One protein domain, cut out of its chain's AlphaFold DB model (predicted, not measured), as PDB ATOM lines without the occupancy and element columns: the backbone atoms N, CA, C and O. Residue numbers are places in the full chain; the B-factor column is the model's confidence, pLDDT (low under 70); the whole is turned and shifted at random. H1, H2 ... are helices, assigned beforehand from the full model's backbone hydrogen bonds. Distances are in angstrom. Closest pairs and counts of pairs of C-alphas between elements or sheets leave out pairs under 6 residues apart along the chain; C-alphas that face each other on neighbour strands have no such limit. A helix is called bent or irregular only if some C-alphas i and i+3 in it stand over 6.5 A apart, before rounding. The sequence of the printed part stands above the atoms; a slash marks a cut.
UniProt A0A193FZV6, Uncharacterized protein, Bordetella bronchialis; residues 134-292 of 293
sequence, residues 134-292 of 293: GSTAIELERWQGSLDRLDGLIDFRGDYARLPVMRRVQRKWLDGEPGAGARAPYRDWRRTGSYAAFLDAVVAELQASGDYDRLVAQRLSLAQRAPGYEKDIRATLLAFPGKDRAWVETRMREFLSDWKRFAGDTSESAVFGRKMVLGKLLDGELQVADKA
ATOM      1  N   GLY A 134      18.690  -2.788  -3.736       47.81
ATOM      2  CA  GLY A 134      19.024  -3.257  -2.383       47.81
ATOM      3  C   GLY A 134      18.774  -2.256  -1.239       47.81
ATOM      4  O   GLY A 134      17.800  -1.507  -1.245       47.81
ATOM      5  N   SER A 135      19.651  -2.259  -0.224       40.50
ATOM      6  CA  SER A 135      19.535  -1.424   0.991       40.50
ATOM      7  C   SER A 135      19.465   0.077   0.696       40.50
ATOM      8  O   SER A 135      18.843   0.824   1.441       40.50
ATOM      9  N   THR A 136      20.054   0.497  -0.420       45.09
ATOM     10  CA  THR A 136      20.074   1.868  -0.930       45.09
ATOM     11  C   THR A 136      18.694   2.385  -1.339       45.09
ATOM     12  O   THR A 136      18.398   3.552  -1.103       45.09
ATOM     13  N   ALA A 137      17.824   1.533  -1.889       44.09
ATOM     14  CA  ALA A 137      16.461   1.919  -2.266       44.09
ATOM     15  C   ALA A 137      15.552   2.086  -1.033       44.09
ATOM     16  O   ALA A 137      14.813   3.059  -0.937       44.09
ATOM     17  N   ILE A 138      15.681   1.198  -0.041       47.94
ATOM     18  CA  ILE A 138      14.951   1.286   1.238       47.94
ATOM     19  C   ILE A 138      15.397   2.518   2.041       47.94
ATOM     20  O   ILE A 138      14.587   3.188   2.685       47.94
ATOM     21  N   GLU A 139      16.694   2.833   2.024       46.00
ATOM     22  CA  GLU A 139      17.220   4.048   2.647       46.00
ATOM     23  C   GLU A 139      16.757   5.312   1.911       46.00
ATOM     24  O   GLU A 139      16.399   6.282   2.579       46.00
ATOM     25  N   LEU A 140      16.671   5.281   0.575       47.88
ATOM     26  CA  LEU A 140      16.114   6.366  -0.235       47.88
ATOM     27  C   LEU A 140      14.620   6.581   0.043       47.88
ATOM     28  O   LEU A 140      14.223   7.719   0.255       47.88
ATOM     29  N   GLU A 141      13.806   5.525   0.114       51.25
ATOM     30  CA  GLU A 141      12.377   5.620   0.453       51.25
ATOM     31  C   GLU A 141      12.158   6.151   1.872       51.25
ATOM     32  O   GLU A 141      11.366   7.067   2.089       51.25
ATOM     33  N   ARG A 142      12.903   5.630   2.857       53.88
ATOM     34  CA  ARG A 142      12.842   6.124   4.241       53.88
ATOM     35  C   ARG A 142      13.215   7.606   4.322       53.88
ATOM     36  O   ARG A 142      12.690   8.336   5.163       53.88
ATOM     37  N   TRP A 143      14.140   8.040   3.476       52.44
ATOM     38  CA  TRP A 143      14.638   9.403   3.456       52.44
ATOM     39  C   TRP A 143      13.740  10.351   2.648       52.44
ATOM     40  O   TRP A 143      13.479  11.461   3.106       52.44
ATOM     41  N   GLN A 144      13.154   9.909   1.535       55.94
ATOM     42  CA  GLN A 144      12.068  10.621   0.851       55.94
ATOM     43  C   GLN A 144      10.889  10.825   1.808       55.94
ATOM     44  O   GLN A 144      10.485  11.961   2.025       55.94
ATOM     45  N   GLY A 145      10.491   9.785   2.548       58.44
ATOM     46  CA  GLY A 145       9.494   9.904   3.615       58.44
ATOM     47  C   GLY A 145       9.902  10.838   4.768       58.44
ATOM     48  O   GLY A 145       9.052  11.302   5.527       58.44
ATOM     49  N   SER A 146      11.194  11.156   4.929       58.66
ATOM     50  CA  SER A 146      11.649  12.195   5.867       58.66
ATOM     51  C   SER A 146      11.507  13.611   5.308       58.66
ATOM     52  O   SER A 146      11.189  14.521   6.067       58.66
ATOM     53  N   LEU A 147      11.659  13.796   3.995       60.53
ATOM     54  CA  LEU A 147      11.406  15.076   3.336       60.53
ATOM     55  C   LEU A 147       9.913  15.337   3.131       60.53
ATOM     56  O   LEU A 147       9.494  16.486   3.226       60.53
ATOM     57  N   ASP A 148       9.104  14.292   2.964       64.81
ATOM     58  CA  ASP A 148       7.642  14.395   2.934       64.81
ATOM     59  C   ASP A 148       7.094  14.934   4.271       64.81
ATOM     60  O   ASP A 148       6.069  15.613   4.315       64.81
ATOM     61  N   ARG A 149       7.814  14.732   5.389       67.81
ATOM     62  CA  ARG A 149       7.459  15.351   6.682       67.81
ATOM     63  C   ARG A 149       7.574  16.879   6.668       67.81
ATOM     64  O   ARG A 149       6.888  17.530   7.455       67.81
ATOM     65  N   LEU A 150       8.389  17.461   5.783       72.38
ATOM     66  CA  LEU A 150       8.438  18.914   5.579       72.38
ATOM     67  C   LEU A 150       7.282  19.421   4.719       72.38
ATOM     68  O   LEU A 150       6.984  20.614   4.760       72.38
ATOM     69  N   ASP A 151       6.598  18.563   3.963       74.31
ATOM     70  CA  ASP A 151       5.464  19.002   3.147       74.31
ATOM     71  C   ASP A 151       4.289  19.430   4.017       74.31
ATOM     72  O   ASP A 151       3.639  20.426   3.714       74.31
ATOM     73  N   GLY A 152       4.111  18.804   5.185       74.31
ATOM     74  CA  GLY A 152       3.143  19.259   6.186       74.31
ATOM     75  C   GLY A 152       3.397  20.681   6.698       74.31
ATOM     76  O   GLY A 152       2.466  21.331   7.170       74.31
ATOM     77  N   LEU A 153       4.624  21.203   6.574       80.56
ATOM     78  CA  LEU A 153       4.989  22.534   7.057       80.56
ATOM     79  C   LEU A 153       4.247  23.651   6.309       80.56
ATOM     80  O   LEU A 153       3.974  24.680   6.925       80.56
ATOM     81  N   ILE A 154       3.888  23.450   5.030       81.31
ATOM     82  CA  ILE A 154       3.163  24.460   4.233       81.31
ATOM     83  C   ILE A 154       1.800  24.800   4.851       81.31
ATOM     84  O   ILE A 154       1.382  25.957   4.846       81.31
ATOM     85  N   ASP A 155       1.170  23.802   5.473       79.38
ATOM     86  CA  ASP A 155      -0.098  23.919   6.193       79.38
ATOM     87  C   ASP A 155       0.102  24.040   7.713       79.38
ATOM     88  O   ASP A 155      -0.862  23.958   8.477       79.38
ATOM     89  N   PHE A 156       1.350  24.195   8.174       78.56
ATOM     90  CA  PHE A 156       1.736  24.145   9.586       78.56
ATOM     91  C   PHE A 156       1.185  22.905  10.317       78.56
ATOM     92  O   PHE A 156       0.666  22.977  11.434       78.56
ATOM     93  N   ARG A 157       1.327  21.740   9.684       80.50
ATOM     94  CA  ARG A 157       1.000  20.412  10.217       80.50
ATOM     95  C   ARG A 157       2.260  19.552  10.365       80.50
ATOM     96  O   ARG A 157       3.332  19.883   9.865       80.50
ATOM     97  N   GLY A 158       2.115  18.426  11.059       81.94
ATOM     98  CA  GLY A 158       3.204  17.477  11.299       81.94
ATOM     99  C   GLY A 158       4.119  17.865  12.462       81.94
ATOM    100  O   GLY A 158       3.849  18.808  13.211       81.94
ATOM    101  N   ASP A 159       5.196  17.101  12.630       81.94
ATOM    102  CA  ASP A 159       6.071  17.187  13.806       81.94
ATOM    103  C   ASP A 159       6.812  18.526  13.871       81.94
ATOM    104  O   ASP A 159       6.844  19.182  14.912       81.94
ATOM    105  N   TYR A 160       7.315  18.998  12.730       83.44
ATOM    106  CA  TYR A 160       8.041  20.262  12.651       83.44
ATOM    107  C   TYR A 160       7.175  21.481  12.992       83.44
ATOM    108  O   TYR A 160       7.678  22.446  13.563       83.44
ATOM    109  N   ALA A 161       5.866  21.444  12.721       83.81
ATOM    110  CA  ALA A 161       4.961  22.538  13.073       83.81
ATOM    111  C   ALA A 161       4.779  22.707  14.592       83.81
ATOM    112  O   ALA A 161       4.397  23.777  15.069       83.81
ATOM    113  N   ARG A 162       5.070  21.663  15.380       86.00
ATOM    114  CA  ARG A 162       5.004  21.717  16.848       86.00
ATOM    115  C   ARG A 162       6.207  22.428  17.459       86.00
ATOM    116  O   ARG A 162       6.119  22.861  18.608       86.00
ATOM    117  N   LEU A 163       7.295  22.575  16.703       90.06
ATOM    118  CA  LEU A 163       8.511  23.216  17.180       90.06
ATOM    119  C   LEU A 163       8.242  24.675  17.586       90.06
ATOM    120  O   LEU A 163       7.577  25.404  16.840       90.06
ATOM    121  N   PRO A 164       8.796  25.152  18.719       91.06
ATOM    122  CA  PRO A 164       8.619  26.534  19.160       91.06
ATOM    123  C   PRO A 164       9.008  27.562  18.095       91.06
ATOM    124  O   PRO A 164       8.319  28.571  17.938       91.06
ATOM    125  N   VAL A 165      10.076  27.291  17.337       91.38
ATOM    126  CA  VAL A 165      10.539  28.156  16.248       91.38
ATOM    127  C   VAL A 165       9.495  28.274  15.131       91.38
ATOM    128  O   VAL A 165       9.142  29.384  14.738       91.38
ATOM    129  N   MET A 166       8.892  27.160  14.707       93.25
ATOM    130  CA  MET A 166       7.869  27.160  13.659       93.25
ATOM    131  C   MET A 166       6.543  27.758  14.136       93.25
ATOM    132  O   MET A 166       5.902  28.490  13.388       93.25
ATOM    133  N   ARG A 167       6.166  27.559  15.406       91.75
ATOM    134  CA  ARG A 167       4.996  28.224  16.013       91.75
ATOM    135  C   ARG A 167       5.141  29.744  16.085       91.75
ATOM    136  O   ARG A 167       4.139  30.458  16.063       91.75
ATOM    137  N   ARG A 168       6.365  30.265  16.230       92.12
ATOM    138  CA  ARG A 168       6.617  31.717  16.160       92.12
ATOM    139  C   ARG A 168       6.449  32.239  14.737       92.12
ATOM    140  O   ARG A 168       5.771  33.247  14.569       92.12
ATOM    141  N   VAL A 169       7.010  31.540  13.747       93.38
ATOM    142  CA  VAL A 169       6.823  31.860  12.319       93.38
ATOM    143  C   VAL A 169       5.332  31.879  11.975       93.38
ATOM    144  O   VAL A 169       4.835  32.870  11.451       93.38
ATOM    145  N   GLN A 170       4.599  30.831  12.365       92.50
ATOM    146  CA  GLN A 170       3.162  30.717  12.120       92.50
ATOM    147  C   GLN A 170       2.377  31.897  12.698       92.50
ATOM    148  O   GLN A 170       1.593  32.508  11.977       92.50
ATOM    149  N   ARG A 171       2.584  32.227  13.981       92.12
ATOM    150  CA  ARG A 171       1.873  33.337  14.636       92.12
ATOM    151  C   ARG A 171       2.114  34.657  13.920       92.12
ATOM    152  O   ARG A 171       1.155  35.281  13.497       92.12
ATOM    153  N   LYS A 172       3.377  35.004  13.658       91.19
ATOM    154  CA  LYS A 172       3.719  36.225  12.913       91.19
ATOM    155  C   LYS A 172       3.014  36.315  11.564       91.19
ATOM    156  O   LYS A 172       2.535  37.374  11.179       91.19
ATOM    157  N   TRP A 173       2.964  35.210  10.825       92.94
ATOM    158  CA  TRP A 173       2.327  35.197   9.511       92.94
ATOM    159  C   TRP A 173       0.802  35.299   9.597       92.94
ATOM    160  O   TRP A 173       0.203  35.965   8.753       92.94
ATOM    161  N   LEU A 174       0.181  34.690  10.616       88.88
ATOM    162  CA  LEU A 174      -1.252  34.827  10.901       88.88
ATOM    163  C   LEU A 174      -1.623  36.249  11.335       88.88
ATOM    164  O   LEU A 174      -2.642  36.766  10.888       88.88
ATOM    165  N   ASP A 175      -0.764  36.892  12.125       91.12
ATOM    166  CA  ASP A 175      -0.927  38.278  12.574       91.12
ATOM    167  C   ASP A 175      -0.658  39.292  11.441       91.12
ATOM    168  O   ASP A 175      -0.867  40.492  11.599       91.12
ATOM    169  N   GLY A 176      -0.213  38.824  10.267       87.44
ATOM    170  CA  GLY A 176       0.092  39.675   9.117       87.44
ATOM    171  C   GLY A 176       1.407  40.446   9.255       87.44
ATOM    172  O   GLY A 176       1.651  41.384   8.494       87.44
ATOM    173  N   GLU A 177       2.277  40.025  10.173       91.75
ATOM    174  CA  GLU A 177       3.543  40.676  10.510       91.75
ATOM    175  C   GLU A 177       4.771  39.794  10.192       91.75
ATOM    176  O   GLU A 177       5.571  39.488  11.083       91.75
ATOM    177  N   PRO A 178       4.990  39.376   8.926       91.06
ATOM    178  CA  PRO A 178       6.244  38.732   8.562       91.06
ATOM    179  C   PRO A 178       7.416  39.697   8.785       91.06
ATOM    180  O   PRO A 178       7.316  40.914   8.546       91.06
ATOM    181  N   GLY A 179       8.548  39.140   9.217       89.19
ATOM    182  CA  GLY A 179       9.777  39.886   9.467       89.19
ATOM    183  C   GLY A 179      10.211  40.690   8.241       89.19
ATOM    184  O   GLY A 179       9.928  40.317   7.102       89.19
ATOM    185  N   ALA A 180      10.915  41.808   8.450       88.38
ATOM    186  CA  ALA A 180      11.263  42.737   7.370       88.38
ATOM    187  C   ALA A 180      11.946  42.041   6.172       88.38
ATOM    188  O   ALA A 180      11.562  42.291   5.029       88.38
ATOM    189  N   GLY A 181      12.877  41.116   6.438       85.75
ATOM    190  CA  GLY A 181      13.551  40.306   5.415       85.75
ATOM    191  C   GLY A 181      12.691  39.198   4.787       85.75
ATOM    192  O   GLY A 181      12.979  38.763   3.678       85.75
ATOM    193  N   ALA A 182      11.608  38.778   5.446       90.88
ATOM    194  CA  ALA A 182      10.715  37.711   4.991       90.88
ATOM    195  C   ALA A 182       9.502  38.215   4.196       90.88
ATOM    196  O   ALA A 182       8.867  37.439   3.488       90.88
ATOM    197  N   ARG A 183       9.183  39.517   4.260       92.44
ATOM    198  CA  ARG A 183       8.009  40.118   3.595       92.44
ATOM    199  C   ARG A 183       7.925  39.817   2.101       92.44
ATOM    200  O   ARG A 183       6.850  39.474   1.615       92.44
ATOM    201  N   ALA A 184       9.026  39.990   1.371       90.50
ATOM    202  CA  ALA A 184       9.043  39.779  -0.075       90.50
ATOM    203  C   ALA A 184       8.881  38.288  -0.438       90.50
ATOM    204  O   ALA A 184       7.930  37.982  -1.160       90.50
ATOM    205  N   PRO A 185       9.683  37.357   0.118       89.56
ATOM    206  CA  PRO A 185       9.470  35.919  -0.064       89.56
ATOM    207  C   PRO A 185       8.071  35.438   0.351       89.56
ATOM    208  O   PRO A 185       7.432  34.689  -0.381       89.56
ATOM    209  N   TYR A 186       7.546  35.922   1.483       90.88
ATOM    210  CA  TYR A 186       6.201  35.579   1.955       90.88
ATOM    211  C   TYR A 186       5.124  36.015   0.958       90.88
ATOM    212  O   TYR A 186       4.246  35.230   0.606       90.88
ATOM    213  N   ARG A 187       5.195  37.252   0.448       92.06
ATOM    214  CA  ARG A 187       4.266  37.731  -0.588       92.06
ATOM    215  C   ARG A 187       4.378  36.921  -1.872       92.06
ATOM    216  O   ARG A 187       3.351  36.621  -2.478       92.06
ATOM    217  N   ASP A 188       5.594  36.570  -2.280       87.75
ATOM    218  CA  ASP A 188       5.800  35.761  -3.477       87.75
ATOM    219  C   ASP A 188       5.190  34.365  -3.321       87.75
ATOM    220  O   ASP A 188       4.474  33.905  -4.211       87.75
ATOM    221  N   TRP A 189       5.342  33.742  -2.151       89.94
ATOM    222  CA  TRP A 189       4.647  32.501  -1.827       89.94
ATOM    223  C   TRP A 189       3.126  32.659  -1.883       89.94
ATOM    224  O   TRP A 189       2.461  31.895  -2.578       89.94
ATOM    225  N   ARG A 190       2.554  33.679  -1.227       90.88
ATOM    226  CA  ARG A 190       1.096  33.913  -1.240       90.88
ATOM    227  C   ARG A 190       0.540  34.158  -2.643       90.88
ATOM    228  O   ARG A 190      -0.621  33.848  -2.886       90.88
ATOM    229  N   ARG A 191       1.350  34.711  -3.548       89.62
ATOM    230  CA  ARG A 191       0.982  34.960  -4.947       89.62
ATOM    231  C   ARG A 191       1.095  33.708  -5.817       89.62
ATOM    232  O   ARG A 191       0.253  33.500  -6.682       89.62
ATOM    233  N   THR A 192       2.156  32.925  -5.640       82.31
ATOM    234  CA  THR A 192       2.509  31.822  -6.549       82.31
ATOM    235  C   THR A 192       2.026  30.458  -6.069       82.31
ATOM    236  O   THR A 192       1.927  29.537  -6.875       82.31
ATOM    237  N   GLY A 193       1.776  30.296  -4.767       78.19
ATOM    238  CA  GLY A 193       1.528  28.996  -4.140       78.19
ATOM    239  C   GLY A 193       2.726  28.041  -4.214       78.19
ATOM    240  O   GLY A 193       2.586  26.863  -3.905       78.19
ATOM    241  N   SER A 194       3.902  28.520  -4.636       79.81
ATOM    242  CA  SER A 194       5.070  27.675  -4.867       79.81
ATOM    243  C   SER A 194       5.678  27.204  -3.554       79.81
ATOM    244  O   SER A 194       5.970  28.007  -2.665       79.81
ATOM    245  N   TYR A 195       5.959  25.906  -3.470       79.75
ATOM    246  CA  TYR A 195       6.673  25.337  -2.334       79.75
ATOM    247  C   TYR A 195       8.097  25.907  -2.205       79.75
ATOM    248  O   TYR A 195       8.576  26.131  -1.100       79.75
ATOM    249  N   ALA A 196       8.760  26.230  -3.322       79.38
ATOM    250  CA  ALA A 196      10.070  26.884  -3.299       79.38
ATOM    251  C   ALA A 196      10.001  28.255  -2.601       79.38
ATOM    252  O   ALA A 196      10.797  28.541  -1.708       79.38
ATOM    253  N   ALA A 197       8.999  29.061  -2.964       81.62
ATOM    254  CA  ALA A 197       8.776  30.375  -2.369       81.62
ATOM    255  C   ALA A 197       8.371  30.270  -0.889       81.62
ATOM    256  O   ALA A 197       8.782  31.100  -0.081       81.62
ATOM    257  N   PHE A 198       7.613  29.232  -0.515       88.75
ATOM    258  CA  PHE A 198       7.313  28.928   0.886       88.75
ATOM    259  C   PHE A 198       8.591  28.667   1.693       88.75
ATOM    260  O   PHE A 198       8.792  29.287   2.737       88.75
ATOM    261  N   LEU A 199       9.470  27.785   1.206       87.19
ATOM    262  CA  LEU A 199      10.739  27.478   1.873       87.19
ATOM    263  C   LEU A 199      11.611  28.731   2.024       87.19
ATOM    264  O   LEU A 199      12.161  28.970   3.099       87.19
ATOM    265  N   ASP A 200      11.701  29.544   0.969       87.00
ATOM    266  CA  ASP A 200      12.447  30.804   0.995       87.00
ATOM    267  C   ASP A 200      11.839  31.796   2.003       87.00
ATOM    268  O   ASP A 200      12.576  32.472   2.720       87.00
ATOM    269  N   ALA A 201      10.508  31.839   2.139       90.69
ATOM    270  CA  ALA A 201       9.832  32.648   3.150       90.69
ATOM    271  C   ALA A 201      10.112  32.176   4.577       90.69
ATOM    272  O   ALA A 201      10.420  33.003   5.437       90.69
ATOM    273  N   VAL A 202      10.052  30.865   4.831       91.88
ATOM    274  CA  VAL A 202      10.377  30.298   6.147       91.88
ATOM    275  C   VAL A 202      11.813  30.642   6.521       91.88
ATOM    276  O   VAL A 202      12.048  31.184   7.598       91.88
ATOM    277  N   VAL A 203      12.778  30.384   5.638       89.50
ATOM    278  CA  VAL A 203      14.186  30.654   5.950       89.50
ATOM    279  C   VAL A 203      14.465  32.140   6.109       89.50
ATOM    280  O   VAL A 203      15.183  32.509   7.037       89.50
ATOM    281  N   ALA A 204      13.859  33.004   5.297       89.31
ATOM    282  CA  ALA A 204      13.982  34.445   5.484       89.31
ATOM    283  C   ALA A 204      13.421  34.906   6.842       89.31
ATOM    284  O   ALA A 204      13.987  35.806   7.464       89.31
ATOM    285  N   GLU A 205      12.351  34.280   7.343       93.56
ATOM    286  CA  GLU A 205      11.809  34.572   8.677       93.56
ATOM    287  C   GLU A 205      12.767  34.114   9.784       93.56
ATOM    288  O   GLU A 205      13.023  34.867  10.723       93.56
ATOM    289  N   LEU A 206      13.349  32.919   9.644       91.31
ATOM    290  CA  LEU A 206      14.353  32.398  10.578       91.31
ATOM    291  C   LEU A 206      15.633  33.242  10.586       91.31
ATOM    292  O   LEU A 206      16.246  33.428  11.634       91.31
ATOM    293  N   GLN A 207      16.049  33.759   9.431       88.38
ATOM    294  CA  GLN A 207      17.189  34.671   9.323       88.38
ATOM    295  C   GLN A 207      16.868  36.018   9.970       88.38
ATOM    296  O   GLN A 207      17.671  36.534  10.742       88.38
ATOM    297  N   ALA A 208      15.671  36.561   9.727       87.88
ATOM    298  CA  ALA A 208      15.237  37.819  10.326       87.88
ATOM    299  C   ALA A 208      15.119  37.749  11.859       87.88
ATOM    300  O   ALA A 208      15.273  38.775  12.520       87.88
ATOM    301  N   SER A 209      14.849  36.571  12.435       87.50
ATOM    302  CA  SER A 209      14.821  36.372  13.892       87.50
ATOM    303  C   SER A 209      16.166  35.967  14.506       87.50
ATOM    304  O   SER A 209      16.257  35.885  15.729       87.50
ATOM    305  N   GLY A 210      17.191  35.680  13.694       85.75
ATOM    306  CA  GLY A 210      18.454  35.087  14.151       85.75
ATOM    307  C   GLY A 210      18.352  33.604  14.540       85.75
ATOM    308  O   GLY A 210      19.342  33.000  14.955       85.75
ATOM    309  N   ASP A 211      17.177  32.980  14.388       88.31
ATOM    310  CA  ASP A 211      16.986  31.554  14.666       88.31
ATOM    311  C   ASP A 211      17.758  30.672  13.680       88.31
ATOM    312  O   ASP A 211      18.183  29.582  14.054       88.31
ATOM    313  N   TYR A 212      17.965  31.131  12.442       84.81
ATOM    314  CA  TYR A 212      18.705  30.374  11.433       84.81
ATOM    315  C   TYR A 212      20.129  30.048  11.900       84.81
ATOM    316  O   TYR A 212      20.506  28.878  11.963       84.81
ATOM    317  N   ASP A 213      20.894  31.061  12.313       79.69
ATOM    318  CA  ASP A 213      22.282  30.884  12.752       79.69
ATOM    319  C   ASP A 213      22.368  30.049  14.035       79.69
ATOM    320  O   ASP A 213      23.248  29.194  14.170       79.69
ATOM    321  N   ARG A 214      21.404  30.218  14.954       86.44
ATOM    322  CA  ARG A 214      21.273  29.368  16.147       86.44
ATOM    323  C   ARG A 214      21.067  27.901  15.766       86.44
ATOM    324  O   ARG A 214      21.755  27.037  16.308       86.44
ATOM    325  N   LEU A 215      20.133  27.614  14.857       82.56
ATOM    326  CA  LEU A 215      19.835  26.253  14.403       82.56
ATOM    327  C   LEU A 215      21.040  25.629  13.687       82.56
ATOM    328  O   LEU A 215      21.349  24.459  13.920       82.56
ATOM    329  N   VAL A 216      21.765  26.409  12.876       77.06
ATOM    330  CA  VAL A 216      23.018  25.971  12.241       77.06
ATOM    331  C   VAL A 216      24.051  25.607  13.310       77.06
ATOM    332  O   VAL A 216      24.581  24.494  13.297       77.06
ATOM    333  N   ALA A 217      24.301  26.491  14.280       72.94
ATOM    334  CA  ALA A 217      25.264  26.253  15.356       72.94
ATOM    335  C   ALA A 217      24.901  25.021  16.206       72.94
ATOM    336  O   ALA A 217      25.758  24.184  16.505       72.94
ATOM    337  N   GLN A 218      23.621  24.864  16.544       79.06
ATOM    338  CA  GLN A 218      23.103  23.695  17.252       79.06
ATOM    339  C   GLN A 218      23.319  22.415  16.452       79.06
ATOM    340  O   GLN A 218      23.811  21.425  16.999       79.06
ATOM    341  N   ARG A 219      23.002  22.424  15.152       75.31
ATOM    342  CA  ARG A 219      23.184  21.244  14.306       75.31
ATOM    343  C   ARG A 219      24.652  20.846  14.211       75.31
ATOM    344  O   ARG A 219      24.959  19.660  14.308       75.31
ATOM    345  N   LEU A 220      25.552  21.819  14.095       68.38
ATOM    346  CA  LEU A 220      26.997  21.586  14.109       68.38
ATOM    347  C   LEU A 220      27.476  21.009  15.448       68.38
ATOM    348  O   LEU A 220      28.295  20.091  15.463       68.38
ATOM    349  N   SER A 221      26.936  21.487  16.570       69.75
ATOM    350  CA  SER A 221      27.263  20.947  17.894       69.75
ATOM    351  C   SER A 221      26.779  19.502  18.072       69.75
ATOM    352  O   SER A 221      27.517  18.659  18.582       69.75
ATOM    353  N   LEU A 222      25.564  19.185  17.609       68.75
ATOM    354  CA  LEU A 222      25.025  17.820  17.628       68.75
ATOM    355  C   LEU A 222      25.834  16.878  16.729       68.75
ATOM    356  O   LEU A 222      26.127  15.754  17.131       68.75
ATOM    357  N   ALA A 223      26.238  17.352  15.551       63.00
ATOM    358  CA  ALA A 223      27.090  16.620  14.620       63.00
ATOM    359  C   ALA A 223      28.437  16.219  15.239       63.00
ATOM    360  O   ALA A 223      28.846  15.069  15.124       63.00
ATOM    361  N   GLN A 224      29.100  17.132  15.956       60.78
ATOM    362  CA  GLN A 224      30.384  16.854  16.619       60.78
ATOM    363  C   GLN A 224      30.283  15.810  17.742       60.78
ATOM    364  O   GLN A 224      31.283  15.199  18.106       60.78
ATOM    365  N   ARG A 225      29.089  15.618  18.313       55.88
ATOM    366  CA  ARG A 225      28.854  14.754  19.481       55.88
ATOM    367  C   ARG A 225      28.269  13.385  19.127       55.88
ATOM    368  O   ARG A 225      28.116  12.558  20.023       55.88
ATOM    369  N   ALA A 226      27.914  13.138  17.864       53.25
ATOM    370  CA  ALA A 226      27.205  11.930  17.454       53.25
ATOM    371  C   ALA A 226      28.061  11.032  16.537       53.25
ATOM    372  O   ALA A 226      28.419  11.462  15.440       53.25
ATOM    373  N   PRO A 227      28.270   9.741  16.873       44.19
ATOM    374  CA  PRO A 227      28.884   8.768  15.954       44.19
ATOM    375  C   PRO A 227      28.039   8.509  14.687       44.19
ATOM    376  O   PRO A 227      28.485   7.853  13.754       44.19
ATOM    377  N   GLY A 228      26.809   9.038  14.627       46.56
ATOM    378  CA  GLY A 228      25.916   8.971  13.468       46.56
ATOM    379  C   GLY A 228      26.137  10.054  12.408       46.56
ATOM    380  O   GLY A 228      25.482   9.993  11.372       46.56
ATOM    381  N   TYR A 229      27.036  11.023  12.623       45.06
ATOM    382  CA  TYR A 229      27.311  12.083  11.645       45.06
ATOM    383  C   TYR A 229      27.796  11.516  10.301       45.06
ATOM    384  O   TYR A 229      27.299  11.914   9.251       45.06
ATOM    385  N   GLU A 230      28.657  10.494  10.322       38.31
ATOM    386  CA  GLU A 230      29.085   9.768   9.116       38.31
ATOM    387  C   GLU A 230      27.944   9.013   8.423       38.31
ATOM    388  O   GLU A 230      27.939   8.888   7.200       38.31
ATOM    389  N   LYS A 231      26.952   8.522   9.179       43.53
ATOM    390  CA  LYS A 231      25.762   7.858   8.622       43.53
ATOM    391  C   LYS A 231      24.833   8.865   7.941       43.53
ATOM    392  O   LYS A 231      24.276   8.573   6.888       43.53
ATOM    393  N   ASP A 232      24.717  10.054   8.520       50.72
ATOM    394  CA  ASP A 232      23.941  11.177   7.994       50.72
ATOM    395  C   ASP A 232      24.571  11.760   6.719       50.72
ATOM    396  O   ASP A 232      23.872  12.046   5.744       50.72
ATOM    397  N   ILE A 233      25.904  11.845   6.701       45.59
ATOM    398  CA  ILE A 233      26.707  12.098   5.506       45.59
ATOM    399  C   ILE A 233      26.429  11.009   4.470       45.59
ATOM    400  O   ILE A 233      25.983  11.335   3.380       45.59
ATOM    401  N   ARG A 234      26.611   9.719   4.796       43.22
ATOM    402  CA  ARG A 234      26.368   8.597   3.865       43.22
ATOM    403  C   ARG A 234      24.980   8.630   3.238       43.22
ATOM    404  O   ARG A 234      24.879   8.460   2.033       43.22
ATOM    405  N   ALA A 235      23.935   8.893   4.014       49.69
ATOM    406  CA  ALA A 235      22.582   9.035   3.482       49.69
ATOM    407  C   ALA A 235      22.469  10.219   2.501       49.69
ATOM    408  O   ALA A 235      21.882  10.087   1.432       49.69
ATOM    409  N   THR A 236      23.098  11.353   2.822       48.97
ATOM    410  CA  THR A 236      23.145  12.540   1.947       48.97
ATOM    411  C   THR A 236      23.941  12.269   0.662       48.97
ATOM    412  O   THR A 236      23.569  12.720  -0.414       48.97
ATOM    413  N   LEU A 237      25.006  11.470   0.750       41.75
ATOM    414  CA  LEU A 237      25.828  11.028  -0.377       41.75
ATOM    415  C   LEU A 237      25.096  10.096  -1.340       41.75
ATOM    416  O   LEU A 237      25.332  10.147  -2.544       41.75
ATOM    417  N   LEU A 238      24.210   9.252  -0.813       45.41
ATOM    418  CA  LEU A 238      23.386   8.342  -1.606       45.41
ATOM    419  C   LEU A 238      22.286   9.079  -2.386       45.41
ATOM    420  O   LEU A 238      21.862   8.592  -3.429       45.41
ATOM    421  N   ALA A 239      21.873  10.267  -1.931       45.62
ATOM    422  CA  ALA A 239      20.915  11.128  -2.627       45.62
ATOM    423  C   ALA A 239      21.529  11.932  -3.796       45.62
ATOM    424  O   ALA A 239      20.790  12.475  -4.616       45.62
ATOM    425  N   PHE A 240      22.865  11.990  -3.906       45.44
ATOM    426  CA  PHE A 240      23.593  12.662  -4.995       45.44
ATOM    427  C   PHE A 240      24.606  11.723  -5.678       45.44
ATOM    428  O   PHE A 240      25.816  11.987  -5.667       45.44
ATOM    429  N   PRO A 241      24.148  10.617  -6.297       38.28
ATOM    430  CA  PRO A 241      25.041   9.666  -6.943       38.28
ATOM    431  C   PRO A 241      25.665  10.324  -8.180       38.28
ATOM    432  O   PRO A 241      24.992  10.647  -9.154       38.28
ATOM    433  N   GLY A 242      26.968  10.585  -8.119       39.16
ATOM    434  CA  GLY A 242      27.747  11.123  -9.238       39.16
ATOM    435  C   GLY A 242      28.411  12.466  -8.961       39.16
ATOM    436  O   GLY A 242      29.382  12.804  -9.633       39.16
ATOM    437  N   LYS A 243      27.975  13.202  -7.934       38.00
ATOM    438  CA  LYS A 243      28.672  14.405  -7.486       38.00
ATOM    439  C   LYS A 243      28.938  14.324  -5.993       38.00
ATOM    440  O   LYS A 243      28.210  14.834  -5.154       38.00
ATOM    441  N   ASP A 244      30.132  13.803  -5.743       46.00
ATOM    442  CA  ASP A 244      31.058  14.551  -4.911       46.00
ATOM    443  C   ASP A 244      30.921  14.219  -3.417       46.00
ATOM    444  O   ASP A 244      30.522  15.006  -2.558       46.00
ATOM    445  N   ARG A 245      31.293  12.972  -3.106       40.56
ATOM    446  CA  ARG A 245      31.338  12.489  -1.730       40.56
ATOM    447  C   ARG A 245      32.276  13.279  -0.834       40.56
ATOM    448  O   ARG A 245      31.907  13.650   0.276       40.56
ATOM    449  N   ALA A 246      33.445  13.595  -1.377       39.19
ATOM    450  CA  ALA A 246      34.399  14.481  -0.740       39.19
ATOM    451  C   ALA A 246      33.827  15.902  -0.572       39.19
ATOM    452  O   ALA A 246      34.084  16.551   0.437       39.19
ATOM    453  N   TRP A 247      33.007  16.383  -1.509       41.69
ATOM    454  CA  TRP A 247      32.366  17.696  -1.428       41.69
ATOM    455  C   TRP A 247      31.267  17.759  -0.369       41.69
ATOM    456  O   TRP A 247      31.312  18.685   0.426       41.69
ATOM    457  N   VAL A 248      30.352  16.791  -0.255       44.28
ATOM    458  CA  VAL A 248      29.352  16.783   0.839       44.28
ATOM    459  C   VAL A 248      30.035  16.654   2.207       44.28
ATOM    460  O   VAL A 248      29.705  17.410   3.119       44.28
ATOM    461  N   GLU A 249      31.027  15.762   2.342       44.59
ATOM    462  CA  GLU A 249      31.807  15.563   3.579       44.59
ATOM    463  C   GLU A 249      32.537  16.849   4.016       44.59
ATOM    464  O   GLU A 249      32.497  17.219   5.192       44.59
ATOM    465  N   THR A 250      33.142  17.577   3.072       45.81
ATOM    466  CA  THR A 250      33.901  18.813   3.348       45.81
ATOM    467  C   THR A 250      32.990  20.035   3.503       45.81
ATOM    468  O   THR A 250      33.266  20.934   4.297       45.81
ATOM    469  N   ARG A 251      31.884  20.085   2.756       48.00
ATOM    470  CA  ARG A 251      31.023  21.262   2.646       48.00
ATOM    471  C   ARG A 251      29.835  21.227   3.575       48.00
ATOM    472  O   ARG A 251      29.148  22.224   3.601       48.00
ATOM    473  N   MET A 252      29.553  20.187   4.359       51.59
ATOM    474  CA  MET A 252      28.292  20.152   5.122       51.59
ATOM    475  C   MET A 252      28.107  21.332   6.097       51.59
ATOM    476  O   MET A 252      26.983  21.764   6.346       51.59
ATOM    477  N   ARG A 253      29.214  21.915   6.580       49.97
ATOM    478  CA  ARG A 253      29.211  23.183   7.328       49.97
ATOM    479  C   ARG A 253      28.793  24.366   6.452       49.97
ATOM    480  O   ARG A 253      27.936  25.141   6.851       49.97
ATOM    481  N   GLU A 254      29.382  24.467   5.266       48.94
ATOM    482  CA  GLU A 254      29.064  25.499   4.283       48.94
ATOM    483  C   GLU A 254      27.648  25.299   3.733       48.94
ATOM    484  O   GLU A 254      26.846  26.204   3.826       48.94
ATOM    485  N   PHE A 255      27.268  24.095   3.318       55.03
ATOM    486  CA  PHE A 255      25.954  23.673   2.834       55.03
ATOM    487  C   PHE A 255      24.791  24.060   3.759       55.03
ATOM    488  O   PHE A 255      23.779  24.558   3.275       55.03
ATOM    489  N   LEU A 256      24.929  23.888   5.082       57.03
ATOM    490  CA  LEU A 256      23.913  24.339   6.046       57.03
ATOM    491  C   LEU A 256      23.861  25.871   6.184       57.03
ATOM    492  O   LEU A 256      22.832  26.409   6.578       57.03
ATOM    493  N   SER A 257      24.936  26.586   5.848       52.44
ATOM    494  CA  SER A 257      24.981  28.057   5.809       52.44
ATOM    495  C   SER A 257      24.692  28.660   4.423       52.44
ATOM    496  O   SER A 257      24.380  29.843   4.322       52.44
ATOM    497  N   ASP A 258      24.738  27.860   3.356       59.19
ATOM    498  CA  ASP A 258      24.757  28.317   1.962       59.19
ATOM    499  C   ASP A 258      23.377  28.200   1.298       59.19
ATOM    500  O   ASP A 258      23.262  27.888   0.114       59.19
ATOM    501  N   TRP A 259      22.299  28.485   2.047       69.19
ATOM    502  CA  TRP A 259      20.929  28.578   1.506       69.19
ATOM    503  C   TRP A 259      20.868  29.453   0.245       69.19
ATOM    504  O   TRP A 259      20.144  29.166  -0.707       69.19
ATOM    505  N   LYS A 260      21.707  30.499   0.214       65.38
ATOM    506  CA  LYS A 260      21.869  31.431  -0.908       65.38
ATOM    507  C   LYS A 260      22.271  30.759  -2.219       65.38
ATOM    508  O   LYS A 260      21.974  31.309  -3.273       65.38
ATOM    509  N   ARG A 261      22.877  29.573  -2.185       64.69
ATOM    510  CA  ARG A 261      23.224  28.810  -3.389       64.69
ATOM    511  C   ARG A 261      22.002  28.366  -4.187       64.69
ATOM    512  O   ARG A 261      22.096  28.206  -5.399       64.69
ATOM    513  N   PHE A 262      20.874  28.165  -3.514       63.38
ATOM    514  CA  PHE A 262      19.620  27.802  -4.162       63.38
ATOM    515  C   PHE A 262      18.760  29.027  -4.490       63.38
ATOM    516  O   PHE A 262      17.739  28.877  -5.154       63.38
ATOM    517  N   ALA A 263      19.148  30.232  -4.058       63.84
ATOM    518  CA  ALA A 263      18.345  31.437  -4.233       63.84
ATOM    519  C   ALA A 263      18.045  31.703  -5.716       63.84
ATOM    520  O   ALA A 263      18.940  31.708  -6.557       63.84
ATOM    521  N   GLY A 264      16.769  31.925  -6.033       59.38
ATOM    522  CA  GLY A 264      16.303  32.162  -7.403       59.38
ATOM    523  C   GLY A 264      16.185  30.908  -8.281       59.38
ATOM    524  O   GLY A 264      15.506  30.964  -9.303       59.38
ATOM    525  N   ASP A 265      16.757  29.770  -7.878       67.19
ATOM    526  CA  ASP A 265      16.570  28.494  -8.570       67.19
ATOM    527  C   ASP A 265      15.292  27.811  -8.064       67.19
ATOM    528  O   ASP A 265      15.162  27.488  -6.882       67.19
ATOM    529  N   THR A 266      14.327  27.619  -8.961       66.69
ATOM    530  CA  THR A 266      13.031  26.978  -8.677       66.69
ATOM    531  C   THR A 266      12.953  25.547  -9.204       66.69
ATOM    532  O   THR A 266      11.895  24.924  -9.125       66.69
ATOM    533  N   SER A 267      14.062  25.009  -9.723       61.19
ATOM    534  CA  SER A 267      14.149  23.621 -10.160       61.19
ATOM    535  C   SER A 267      13.874  22.656  -9.009       61.19
ATOM    536  O   SER A 267      14.105  22.950  -7.832       61.19
ATOM    537  N   GLU A 268      13.412  21.460  -9.350       59.91
ATOM    538  CA  GLU A 268      13.110  20.413  -8.372       59.91
ATOM    539  C   GLU A 268      14.337  20.044  -7.533       59.91
ATOM    540  O   GLU A 268      14.234  19.908  -6.316       59.91
ATOM    541  N   SER A 269      15.519  19.993  -8.153       58.09
ATOM    542  CA  SER A 269      16.801  19.780  -7.470       58.09
ATOM    543  C   SER A 269      17.108  20.870  -6.438       58.09
ATOM    544  O   SER A 269      17.659  20.583  -5.376       58.09
ATOM    545  N   ALA A 270      16.736  22.123  -6.714       62.44
ATOM    546  CA  ALA A 270      16.933  23.232  -5.790       62.44
ATOM    547  C   ALA A 270      15.889  23.252  -4.667       62.44
ATOM    548  O   ALA A 270      16.218  23.584  -3.526       62.44
ATOM    549  N   VAL A 271      14.640  22.869  -4.947       68.19
ATOM    550  CA  VAL A 271      13.611  22.662  -3.912       68.19
ATOM    551  C   VAL A 271      14.021  21.529  -2.979       68.19
ATOM    552  O   VAL A 271      13.946  21.659  -1.760       68.19
ATOM    553  N   PHE A 272      14.521  20.441  -3.549       67.00
ATOM    554  CA  PHE A 272      15.059  19.305  -2.822       67.00
ATOM    555  C   PHE A 272      16.254  19.696  -1.943       67.00
ATOM    556  O   PHE A 272      16.273  19.390  -0.751       67.00
ATOM    557  N   GLY A 273      17.205  20.455  -2.500       65.62
ATOM    558  CA  GLY A 273      18.320  21.074  -1.775       65.62
ATOM    559  C   GLY A 273      17.867  21.850  -0.538       65.62
ATOM    560  O   GLY A 273      18.339  21.602   0.573       65.62
ATOM    561  N   ARG A 274      16.890  22.741  -0.719       75.25
ATOM    562  CA  ARG A 274      16.295  23.541   0.359       75.25
ATOM    563  C   ARG A 274      15.580  22.694   1.409       75.25
ATOM    564  O   ARG A 274      15.796  22.908   2.602       75.25
ATOM    565  N   LYS A 275      14.764  21.716   0.992       77.06
ATOM    566  CA  LYS A 275      14.097  20.781   1.915       77.06
ATOM    567  C   LYS A 275      15.124  20.076   2.796       77.06
ATOM    568  O   LYS A 275      14.949  20.028   4.006       77.06
ATOM    569  N   MET A 276      16.229  19.598   2.225       72.38
ATOM    570  CA  MET A 276      17.277  18.949   3.013       72.38
ATOM    571  C   MET A 276      17.888  19.867   4.063       72.38
ATOM    572  O   MET A 276      18.017  19.461   5.217       72.38
ATOM    573  N   VAL A 277      18.267  21.090   3.681       75.69
ATOM    574  CA  VAL A 277      18.872  22.038   4.623       75.69
ATOM    575  C   VAL A 277      17.894  22.331   5.757       75.69
ATOM    576  O   VAL A 277      18.236  22.138   6.924       75.69
ATOM    577  N   LEU A 278      16.659  22.713   5.427       81.75
ATOM    578  CA  LEU A 278      15.657  23.052   6.433       81.75
ATOM    579  C   LEU A 278      15.311  21.850   7.325       81.75
ATOM    580  O   LEU A 278      15.275  21.990   8.545       81.75
ATOM    581  N   GLY A 279      15.141  20.660   6.745       81.00
ATOM    582  CA  GLY A 279      14.887  19.420   7.484       81.00
ATOM    583  C   GLY A 279      15.978  19.106   8.494       81.00
ATOM    584  O   GLY A 279      15.684  18.859   9.658       81.00
ATOM    585  N   LYS A 280      17.252  19.212   8.101       76.12
ATOM    586  CA  LYS A 280      18.380  18.971   9.013       76.12
ATOM    587  C   LYS A 280      18.441  19.969  10.163       76.12
ATOM    588  O   LYS A 280      18.803  19.582  11.277       76.12
ATOM    589  N   LEU A 281      18.106  21.233   9.910       80.62
ATOM    590  CA  LEU A 281      18.044  22.255  10.954       80.62
ATOM    591  C   LEU A 281      16.920  21.947  11.953       80.62
ATOM    592  O   LEU A 281      17.161  21.922  13.160       80.62
ATOM    593  N   LEU A 282      15.721  21.642  11.457       85.19
ATOM    594  CA  LEU A 282      14.557  21.368  12.300       85.19
ATOM    595  C   LEU A 282      14.639  20.008  13.018       85.19
ATOM    596  O   LEU A 282      14.190  19.901  14.155       85.19
ATOM    597  N   ASP A 283      15.280  18.995  12.430       81.56
ATOM    598  CA  ASP A 283      15.578  17.716  13.092       81.56
ATOM    599  C   ASP A 283      16.460  17.906  14.326       81.56
ATOM    600  O   ASP A 283      16.272  17.243  15.345       81.56
ATOM    601  N   GLY A 284      17.438  18.815  14.243       75.81
ATOM    602  CA  GLY A 284      18.258  19.181  15.394       75.81
ATOM    603  C   GLY A 284      17.425  19.771  16.530       75.81
ATOM    604  O   GLY A 284      17.727  19.524  17.696       75.81
ATOM    605  N   GLU A 285      16.370  20.514  16.198       84.25
ATOM    606  CA  GLU A 285      15.442  21.083  17.173       84.25
ATOM    607  C   GLU A 285      14.510  20.018  17.770       84.25
ATOM    608  O   GLU A 285      14.349  19.980  18.988       84.25
ATOM    609  N   LEU A 286      13.966  19.108  16.949       82.56
ATOM    610  CA  LEU A 286      13.152  17.979  17.426       82.56
ATOM    611  C   LEU A 286      13.926  17.111  18.421       82.56
ATOM    612  O   LEU A 286      13.444  16.842  19.514       82.56
ATOM    613  N   GLN A 287      15.173  16.755  18.100       78.31
ATOM    614  CA  GLN A 287      16.016  15.936  18.979       78.31
ATOM    615  C   GLN A 287      16.329  16.597  20.326       78.31
ATOM    616  O   GLN A 287      16.628  15.898  21.296       78.31
ATOM    617  N   VAL A 288      16.337  17.929  20.385       78.31
ATOM    618  CA  VAL A 288      16.510  18.668  21.641       78.31
ATOM    619  C   VAL A 288      15.191  18.729  22.406       78.31
ATOM    620  O   VAL A 288      15.198  18.506  23.614       78.31
ATOM    621  N   ALA A 289      14.076  18.973  21.715       77.31
ATOM    622  CA  ALA A 289      12.747  18.992  22.316       77.31
ATOM    623  C   ALA A 289      12.385  17.639  22.954       77.31
ATOM    624  O   ALA A 289      11.944  17.613  24.100       77.31
ATOM    625  N   ASP A 290      12.669  16.528  22.271       76.88
ATOM    626  CA  ASP A 290      12.387  15.169  22.757       76.88
ATOM    627  C   ASP A 290      13.242  14.764  23.968       76.88
ATOM    628  O   ASP A 290      12.868  13.869  24.716       76.88
ATOM    629  N   LYS A 291      14.403  15.399  24.178       69.56
ATOM    630  CA  LYS A 291      15.264  15.154  25.353       69.56
ATOM    631  C   LYS A 291      14.885  15.994  26.570       69.56
ATOM    632  O   LYS A 291      15.421  15.755  27.650       69.56
ATOM    633  N   ALA A 292      14.064  17.023  26.376       59.53
ATOM    634  CA  ALA A 292      13.673  17.968  27.416       59.53
ATOM    635  C   ALA A 292      12.301  17.651  28.040       59.53
ATOM    636  O   ALA A 292      11.958  18.263  29.051       59.53
TER     637      ALA A 292
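What this domain is: This is residues 134 to 292 of the 293 residues of an uncharacterized protein of Bordetella bronchialis (UniProt A0A193FZV6). One long helix, H9, runs through the middle, with H1 crossing it on one side and H5 and H7 on the other. The hairpin of H3 and H4, with H2 beside H4, makes one end of the body, and H6 bridges H1 and H7 at the other end. The printed part has 159 residues with nine named helices, H1 to H9 in order, and no named strand; the class is all helix, and the helix packing is mostly crossed. It is compact, with a radius of gyration of the C-alphas of 15.6 A and spans of 46 by 38 by 26 A.

Where its parts are: H1, residues 135 to 155, begins at C-alpha 135 (19.535, -1.424, 0.991) and is 32.5 A long from first to last C-alpha. H2 is residues 164 to 174, H3 residues 183 to 192, and H4 residues 195 to 208, 19.7 A long. H5, residues 211 to 225, is 21.1 A long and begins at C-alpha 211 (16.986, 31.554, 14.666). H6 is residues 229 to 238. H7, residues 245 to 257, is irregular: C-alphas 250 and 253 are 7.5 A apart. H8 is residues 259 to 262. H9, residues 268 to 292, is 35.9 A long and ends at C-alpha 292 (13.673, 17.968, 27.416).

How they stand to each other: H9 is the hub, touching five other helices. With residues 275 to 279 alone it touches H1, about perpendicular at 83 degrees; the closest C-alphas, of Leu 147 and Lys 275, are 6.5 A apart. H9 touches H5 at Arg 219 and Gly 284, whose C-alphas are closest at 5.5 A. It touches H4 at a steep tilt of 49 degrees, the same way, closest at the C-alphas of Ala 196 and Val 271, 5.5 A. H8 touches it at Phe 262 and Ala 270, closest C-alphas 5.5 A apart. H7 and H9 only just touch, with 3 pairs of C-alphas within 8 A, the closest being Leu 256 and Val 277 at 5.7 A. H3 and H4 form a helical hairpin, a shallow tilt of 13 degrees, opposite ways; the C-alphas of Pro 185 and Ala 201 are closest, 4.6 A. H2 only just touches H4, with 3 pairs within 8 A; the C-alphas of Val 169 and Glu 205 are closest, 6.7 A. H6 touches H1, with the C-alphas of Thr 136 and Leu 238 closest at 7.3 A, and H7, with those of Leu 237 and Arg 245 closest at 5.9 A. H1 and H5 are apart. Every O i to N i+4 pair is within hydrogen-bond range in H2, H3, H4, H5 and H6, against 10 of 17 in H1, 7 of 9 in H7 and 20 of 21 in H9; H8 is too short for such a pair.

The domain as a whole: The two C-alphas farthest apart, of Gly 134 and Asp 175, are 48.4 A from each other. The printed part has no cut and no long link. The mean pLDDT of the printed part is 70.6; it is under 70 at residues 134 to 149, 220 to 273 and 291 to 292.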